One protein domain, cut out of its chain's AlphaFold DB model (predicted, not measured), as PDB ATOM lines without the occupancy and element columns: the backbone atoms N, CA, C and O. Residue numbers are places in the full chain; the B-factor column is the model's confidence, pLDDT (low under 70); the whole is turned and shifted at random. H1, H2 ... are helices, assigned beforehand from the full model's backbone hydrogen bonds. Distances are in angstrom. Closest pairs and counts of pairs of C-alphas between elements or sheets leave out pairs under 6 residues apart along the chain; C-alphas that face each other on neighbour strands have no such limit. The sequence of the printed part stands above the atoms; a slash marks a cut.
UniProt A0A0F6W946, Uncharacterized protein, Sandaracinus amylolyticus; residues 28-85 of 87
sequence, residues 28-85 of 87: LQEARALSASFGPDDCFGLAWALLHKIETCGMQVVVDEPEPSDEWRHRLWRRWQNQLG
ATOM      1  N   LEU A  28      31.209 -29.876   7.180       79.69
ATOM      2  CA  LEU A  28      31.314 -31.319   6.904       79.69
ATOM      3  C   LEU A  28      32.341 -32.011   7.808       79.69
ATOM      4  O   LEU A  28      32.151 -33.156   8.218       79.69
ATOM      5  N   GLN A  29      33.429 -31.312   8.129       81.19
ATOM      6  CA  GLN A  29      34.448 -31.813   9.042       81.19
ATOM      7  C   GLN A  29      33.903 -31.933  10.470       81.19
ATOM      8  O   GLN A  29      34.107 -32.964  11.108       81.19
ATOM      9  N   GLU A  30      33.181 -30.920  10.952       82.50
ATOM     10  CA  GLU A  30      32.552 -30.941  12.275       82.50
ATOM     11  C   GLU A  30      31.471 -32.012  12.356       82.50
ATOM     12  O   GLU A  30      31.429 -32.757  13.326       82.50
ATOM     13  N   ALA A  31      30.654 -32.166  11.319       81.44
ATOM     14  CA  ALA A  31      29.605 -33.172  11.282       81.44
ATOM     15  C   ALA A  31      30.171 -34.606  11.339       81.44
ATOM     16  O   ALA A  31      29.638 -35.452  12.058       81.44
ATOM     17  N   ARG A  32      31.296 -34.866  10.654       78.75
ATOM     18  CA  ARG A  32      32.038 -36.138  10.750       78.75
ATOM     19  C   ARG A  32      32.693 -36.338  12.118       78.75
ATOM     20  O   ARG A  32      32.694 -37.442  12.649       78.75
ATOM     21  N   ALA A  33      33.256 -35.282  12.704       81.88
ATOM     22  CA  ALA A  33      33.854 -35.361  14.035       81.88
ATOM     23  C   ALA A  33      32.790 -35.623  15.114       81.88
ATOM     24  O   ALA A  33      32.980 -36.467  15.991       81.88
ATOM     25  N   LEU A  34      31.644 -34.949  15.012       79.94
ATOM     26  CA  LEU A  34      30.482 -35.157  15.867       79.94
ATOM     27  C   LEU A  34      29.954 -36.577  15.720       79.94
ATOM     28  O   LEU A  34      29.676 -37.214  16.733       79.94
ATOM     29  N   SER A  35      29.890 -37.106  14.494       76.62
ATOM     30  CA  SER A  35      29.408 -38.466  14.308       76.62
ATOM     31  C   SER A  35      30.356 -39.527  14.875       76.62
ATOM     32  O   SER A  35      29.907 -40.552  15.384       76.62
ATOM     33  N   ALA A  36      31.664 -39.268  14.868       75.44
ATOM     34  CA  ALA A  36      32.674 -40.147  15.454       75.44
ATOM     35  C   ALA A  36      32.757 -40.078  16.995       75.44
ATOM     36  O   ALA A  36      33.317 -40.977  17.617       75.44
ATOM     37  N   SER A  37      32.225 -39.021  17.618       74.75
ATOM     38  CA  SER A  37      32.451 -38.721  19.044       74.75
ATOM     39  C   SER A  37      31.593 -39.538  20.018       74.75
ATOM     40  O   SER A  37      31.906 -39.595  21.212       74.75
ATOM     41  N   PHE A  38      30.523 -40.170  19.538       69.88
ATOM     42  CA  PHE A  38      29.573 -40.895  20.380       69.88
ATOM     43  C   PHE A  38      29.664 -42.406  20.175       69.88
ATOM     44  O   PHE A  38      30.052 -42.881  19.107       69.88
ATOM     45  N   GLY A  39      29.377 -43.138  21.255       67.00
ATOM     46  CA  GLY A  39      29.389 -44.600  21.277       67.00
ATOM     47  C   GLY A  39      28.238 -45.210  20.466       67.00
ATOM     48  O   GLY A  39      27.413 -44.461  19.957       67.00
ATOM     49  N   PRO A  40      28.189 -46.545  20.344       64.81
ATOM     50  CA  PRO A  40      27.251 -47.267  19.472       64.81
ATOM     51  C   PRO A  40      25.777 -47.221  19.916       64.81
ATOM     52  O   PRO A  40      24.885 -47.436  19.097       64.81
ATOM     53  N   ASP A  41      25.529 -46.936  21.193       64.56
ATOM     54  CA  ASP A  41      24.192 -46.835  21.785       64.56
ATOM     55  C   ASP A  41      23.439 -45.575  21.305       64.56
ATOM     56  O   ASP A  41      24.019 -44.761  20.588       64.56
ATOM     57  N   ASP A  42      22.176 -45.348  21.701       63.44
ATOM     58  CA  ASP A  42      21.294 -44.256  21.207       63.44
ATOM     59  C   ASP A  42      21.729 -42.834  21.653       63.44
ATOM     60  O   ASP A  42      20.930 -41.908  21.834       63.44
ATOM     61  N   CYS A  43      23.038 -42.653  21.849       65.62
ATOM     62  CA  CYS A  43      23.719 -41.464  22.317       65.62
ATOM     63  C   CYS A  43      23.085 -40.956  23.618       65.62
ATOM     64  O   CYS A  43      22.916 -39.753  23.806       65.62
ATOM     65  N   PHE A  44      22.716 -41.868  24.526       69.69
ATOM     66  CA  PHE A  44      22.097 -41.526  25.812       69.69
ATOM     67  C   PHE A  44      20.802 -40.716  25.633       69.69
ATOM     68  O   PHE A  44      20.551 -39.747  26.346       69.69
ATOM     69  N   GLY A  45      20.010 -41.024  24.602       70.81
ATOM     70  CA  GLY A  45      18.825 -40.245  24.225       70.81
ATOM     71  C   GLY A  45      19.116 -38.885  23.571       70.81
ATOM     72  O   GLY A  45      18.185 -38.159  23.220       70.81
ATOM     73  N   LEU A  46      20.387 -38.523  23.354       75.44
ATOM     74  CA  LEU A  46      20.803 -37.277  22.692       75.44
ATOM     75  C   LEU A  46      20.985 -37.431  21.180       75.44
ATOM     76  O   LEU A  46      21.275 -36.439  20.502       75.44
ATOM     77  N   ALA A  47      20.774 -38.637  20.636       75.12
ATOM     78  CA  ALA A  47      20.913 -38.917  19.209       75.12
ATOM     79  C   ALA A  47      20.120 -37.919  18.352       75.12
ATOM     80  O   ALA A  47      20.623 -37.436  17.343       75.12
ATOM     81  N   TRP A  48      18.923 -37.524  18.797       75.75
ATOM     82  CA  TRP A  48      18.088 -36.536  18.111       75.75
ATOM     83  C   TRP A  48      18.666 -35.120  18.099       75.75
ATOM     84  O   TRP A  48      18.667 -34.468  17.054       75.75
ATOM     85  N   ALA A  49      19.172 -34.634  19.234       80.94
ATOM     86  CA  ALA A  49      19.756 -33.296  19.317       80.94
ATOM     87  C   ALA A  49      20.990 -33.179  18.410       80.94
ATOM     88  O   ALA A  49      21.187 -32.166  17.744       80.94
ATOM     89  N   LEU A  50      21.792 -34.242  18.354       77.38
ATOM     90  CA  LEU A  50      22.968 -34.318  17.500       77.38
ATOM     91  C   LEU A  50      22.603 -34.440  16.018       77.38
ATOM     92  O   LEU A  50      23.202 -33.774  15.175       77.38
ATOM     93  N   LEU A  51      21.608 -35.271  15.709       77.94
ATOM     94  CA  LEU A  51      21.117 -35.480  14.355       77.94
ATOM     95  C   LEU A  51      20.673 -34.158  13.725       77.94
ATOM     96  O   LEU A  51      21.099 -33.850  12.617       77.94
ATOM     97  N   HIS A  52      19.938 -33.329  14.465       80.25
ATOM     98  CA  HIS A  52      19.548 -32.003  13.987       80.25
ATOM     99  C   HIS A  52      20.742 -31.087  13.704       80.25
ATOM    100  O   HIS A  52      20.733 -30.382  12.697       80.25
ATOM    101  N   LYS A  53      21.804 -31.132  14.523       84.94
ATOM    102  CA  LYS A  53      23.035 -30.372  14.249       84.94
ATOM    103  C   LYS A  53      23.712 -30.852  12.971       84.94
ATOM    104  O   LYS A  53      24.049 -30.031  12.123       84.94
ATOM    105  N   ILE A  54      23.872 -32.163  12.805       79.62
ATOM    106  CA  ILE A  54      24.495 -32.763  11.617       79.62
ATOM    107  C   ILE A  54      23.692 -32.444  10.345       79.62
ATOM    108  O   ILE A  54      24.289 -32.132   9.317       79.62
ATOM    109  N   GLU A  55      22.358 -32.450  10.417       78.38
ATOM    110  CA  GLU A  55      21.473 -32.092   9.298       78.38
ATOM    111  C   GLU A  55      21.706 -30.644   8.807       78.38
ATOM    112  O   GLU A  55      21.568 -30.381   7.610       78.38
ATOM    113  N   THR A  56      22.149 -29.716   9.670       83.00
ATOM    114  CA  THR A  56      22.456 -28.326   9.258       83.00
ATOM    115  C   THR A  56      23.651 -28.202   8.310       83.00
ATOM    116  O   THR A  56      23.745 -27.218   7.579       83.00
ATOM    117  N   CYS A  57      24.537 -29.203   8.270       77.19
ATOM    118  CA  CYS A  57      25.679 -29.253   7.351       77.19
ATOM    119  C   CYS A  57      25.265 -29.438   5.881       77.19
ATOM    120  O   CYS A  57      26.074 -29.269   4.966       77.19
ATOM    121  N   GLY A  58      24.016 -29.830   5.637       67.00
ATOM    122  CA  GLY A  58      23.588 -30.324   4.341       67.00
ATOM    123  C   GLY A  58      23.892 -31.812   4.167       67.00
ATOM    124  O   GLY A  58      24.679 -32.434   4.881       67.00
ATOM    125  N   MET A  59      23.198 -32.400   3.202       60.91
ATOM    126  CA  MET A  59      23.010 -33.836   3.031       60.91
ATOM    127  C   MET A  59      24.260 -34.580   2.516       60.91
ATOM    128  O   MET A  59      24.138 -35.318   1.555       60.91
ATOM    129  N   GLN A  60      25.452 -34.430   3.095       61.84
ATOM    130  CA  GLN A  60      26.665 -35.126   2.610       61.84
ATOM    131  C   GLN A  60      27.497 -35.804   3.711       61.84
ATOM    132  O   GLN A  60      28.611 -36.266   3.459       61.84
ATOM    133  N   VAL A  61      26.990 -35.848   4.944       61.91
ATOM    134  CA  VAL A  61      27.797 -36.238   6.110       61.91
ATOM    135  C   VAL A  61      27.958 -37.756   6.249       61.91
ATOM    136  O   VAL A  61      28.987 -38.198   6.759       61.91
ATOM    137  N   VAL A  62      27.010 -38.560   5.758       60.94
ATOM    138  CA  VAL A  62      27.042 -40.026   5.903       60.94
ATOM    139  C   VAL A  62      27.027 -40.670   4.523       60.94
ATOM    140  O   VAL A  62      25.972 -40.841   3.928       60.94
ATOM    141  N   VAL A  63      28.213 -40.952   3.984       57.12
ATOM    142  CA  VAL A  63      28.369 -41.542   2.642       57.12
ATOM    143  C   VAL A  63      28.414 -43.073   2.707       57.12
ATOM    144  O   VAL A  63      27.969 -43.730   1.772       57.12
ATOM    145  N   ASP A  64      28.867 -43.632   3.832       68.31
ATOM    146  CA  ASP A  64      29.090 -45.069   4.000       68.31
ATOM    147  C   ASP A  64      28.090 -45.683   4.993       68.31
ATOM    148  O   ASP A  64      27.721 -45.051   5.990       68.31
ATOM    149  N   GLU A  65      27.645 -46.910   4.709       75.50
ATOM    150  CA  GLU A  65      26.770 -47.679   5.597       75.50
ATOM    151  C   GLU A  65      27.514 -48.002   6.909       75.50
ATOM    152  O   GLU A  65      28.620 -48.546   6.867       75.50
ATOM    153  N   PRO A  66      26.955 -47.647   8.080       75.69
ATOM    154  CA  PRO A  66      27.581 -47.934   9.363       75.69
ATOM    155  C   PRO A  66      27.417 -49.406   9.752       75.69
ATOM    156  O   PRO A  66      26.443 -50.057   9.371       75.69
ATOM    157  N   GLU A  67      28.343 -49.901  10.578       76.75
ATOM    158  CA  GLU A  67      28.292 -51.258  11.130       76.75
ATOM    159  C   GLU A  67      26.950 -51.541  11.840       76.75
ATOM    160  O   GLU A  67      26.394 -50.645  12.483       76.75
ATOM    161  N   PRO A  68      26.439 -52.789  11.806       72.12
ATOM    162  CA  PRO A  68      25.129 -53.130  12.372       72.12
ATOM    163  C   PRO A  68      25.006 -52.856  13.875       72.12
ATOM    164  O   PRO A  68      23.903 -52.679  14.383       72.12
ATOM    165  N   SER A  69      26.133 -52.862  14.589       71.62
ATOM    166  CA  SER A  69      26.213 -52.591  16.023       71.62
ATOM    167  C   SER A  69      26.163 -51.101  16.374       71.62
ATOM    168  O   SER A  69      26.077 -50.778  17.552       71.62
ATOM    169  N   ASP A  70      26.225 -50.199  15.391       75.75
ATOM    170  CA  ASP A  70      26.229 -48.745  15.580       75.75
ATOM    171  C   ASP A  70      24.827 -48.173  15.304       75.75
ATOM    172  O   ASP A  70      24.552 -47.533  14.278       75.75
ATOM    173  N   GLU A  71      23.891 -48.496  16.203       74.62
ATOM    174  CA  GLU A  71      22.450 -48.356  15.973       74.62
ATOM    175  C   GLU A  71      22.037 -46.928  15.603       74.62
ATOM    176  O   GLU A  71      21.233 -46.715  14.684       74.62
ATOM    177  N   TRP A  72      22.580 -45.926  16.295       74.69
ATOM    178  CA  TRP A  72      22.198 -44.534  16.069       74.69
ATOM    179  C   TRP A  72      22.768 -43.998  14.749       74.69
ATOM    180  O   TRP A  72      22.067 -43.268  14.036       74.69
ATOM    181  N   ARG A  73      23.987 -44.403  14.353       75.88
ATOM    182  CA  ARG A  73      24.527 -44.068  13.025       75.88
ATOM    183  C   ARG A  73      23.695 -44.717  11.935       75.88
ATOM    184  O   ARG A  73      23.425 -44.075  10.922       75.88
ATOM    185  N   HIS A  74      23.215 -45.940  12.154       79.31
ATOM    186  CA  HIS A  74      22.339 -46.623  11.206       79.31
ATOM    187  C   HIS A  74      20.974 -45.920  11.069       79.31
ATOM    188  O   HIS A  74      20.408 -45.837   9.977       79.31
ATOM    189  N   ARG A  75      20.443 -45.331  12.151       76.62
ATOM    190  CA  ARG A  75      19.253 -44.456  12.088       76.62
ATOM    191  C   ARG A  75      19.521 -43.166  11.309       76.62
ATOM    192  O   ARG A  75      18.677 -42.772  10.502       76.62
ATOM    193  N   LEU A  76      20.673 -42.528  11.524       75.31
ATOM    194  CA  LEU A  76      21.087 -41.329  10.786       75.31
ATOM    195  C   LEU A  76      21.231 -41.626   9.283       75.31
ATOM    196  O   LEU A  76      20.676 -40.897   8.462       75.31
ATOM    197  N   TRP A  77      21.901 -42.728   8.934       78.06
ATOM    198  CA  TRP A  77      22.085 -43.188   7.556       78.06
ATOM    199  C   TRP A  77      20.750 -43.472   6.854       78.06
ATOM    200  O   TRP A  77      20.483 -42.902   5.798       78.06
ATOM    201  N   ARG A  78      19.839 -44.233   7.484       79.38
ATOM    202  CA  ARG A  78      18.499 -44.495   6.919       79.38
ATOM    203  C   ARG A  78      17.669 -43.228   6.719       79.38
ATOM    204  O   ARG A  78      16.968 -43.093   5.721       79.38
ATOM    205  N   ARG A  79      17.719 -42.276   7.658       76.81
ATOM    206  CA  ARG A  79      17.017 -40.987   7.502       76.81
ATOM    207  C   ARG A  79      17.555 -40.194   6.319       76.81
ATOM    208  O   ARG A  79      16.769 -39.583   5.598       76.81
ATOM    209  N   TRP A  80      18.865 -40.227   6.120       74.94
ATOM    210  CA  TRP A  80      19.507 -39.573   4.993       74.94
ATOM    211  C   TRP A  80      19.104 -40.210   3.656       74.94
ATOM    212  O   TRP A  80      18.685 -39.488   2.752       74.94
ATOM    213  N   GLN A  81      19.105 -41.545   3.559       74.88
ATOM    214  CA  GLN A  81      18.592 -42.267   2.385       74.88
ATOM    215  C   GLN A  81      17.132 -41.905   2.073       74.88
ATOM    216  O   GLN A  81      16.816 -41.543   0.939       74.88
ATOM    217  N   ASN A  82      16.268 -41.890   3.097       77.00
ATOM    218  CA  ASN A  82      14.859 -41.512   2.961       77.00
ATOM    219  C   ASN A  82      14.674 -40.071   2.460       77.00
ATOM    220  O   ASN A  82      13.793 -39.820   1.640       77.00
ATOM    221  N   GLN A  83      15.482 -39.115   2.932       70.69
ATOM    222  CA  GLN A  83      15.407 -37.730   2.453       70.69
ATOM    223  C   GLN A  83      15.951 -37.564   1.024       70.69
ATOM    224  O   GLN A  83      15.496 -36.671   0.313       70.69
ATOM    225  N   LEU A  84      16.904 -38.400   0.593       66.38
ATOM    226  CA  LEU A  84      17.433 -38.393  -0.778       66.38
ATOM    227  C   LEU A  84      16.578 -39.180  -1.780       66.38
ATOM    228  O   LEU A  84      16.823 -39.089  -2.982       66.38
ATOM    229  N   GLY A  85      15.595 -39.953  -1.310       64.81
ATOM    230  CA  GLY A  85      14.800 -40.841  -2.159       64.81
ATOM    231  C   GLY A  85      15.600 -42.017  -2.729       64.81
ATOM    232  O   GLY A  85      15.238 -42.545  -3.779       64.81
TER     233      GLY A  85
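This is residues 28 to 85 of the 87 residues of an uncharacterized protein of Sandaracinus amylolyticus (UniProt A0A0F6W946). What is the overall shape? H3, the longest helix, runs beside a hairpin of two shorter helices, H1 and H2, and the three centres make a triangle. The hairpin is well formed, but H3 joins it loosely, touching neither helix. What is it made of? The printed part has 58 residues, with three named helices in the order H1, H2, H3 and no named strand; the class is all helix. How compact is it? It is compact, with a radius of gyration of the C-alphas of 10.4 A and spans of 26 by 22 by 17 A.

Where is the longest helix? H3 is residues 71 to 84, 20.1 A from first to last C-alpha, and C-alpha 84 stands at (17.433, -38.393, -0.778). Where are the others? H1 is residues 28 to 36, 12.4 A long, with C-alpha 28 at (31.314, -31.319, 6.904). H2 is residues 47 to 55, 12.0 A long.

How does H3 stand to the others? H3 and H2 are close but not clearly touching, the same way at a steep tilt of 39 degrees; their closest C-alphas, of Trp 72 and Ala 47, are 6.6 A apart. H3 and H1 are close but not clearly touching, opposite ways at 35.2 degrees, only just a steep tilt; their closest C-alphas, of Arg 73 and Ser 35, are 7.5 A apart. How do H1 and H2 meet? This helical hairpin touches at a shallow tilt of 18 degrees, opposite ways; the closest C-alphas, of Ala 31 and Ile 54, are 5.1 A apart. What do the backbones show? In H1, H2 and H3 every O i to N i+4 pair is within hydrogen-bond range.

How large is it? The two C-alphas farthest apart, of Phe 44 and Gly 85, are 28.9 A apart. Is it continuous? The printed part has no cut; the link from H2 to H3, residues 56 to 70, is long. Where is confidence low? Residues 38 to 44, 58 to 64 and 84 to 85 are under 70; the mean pLDDT of the printed part is 73.8.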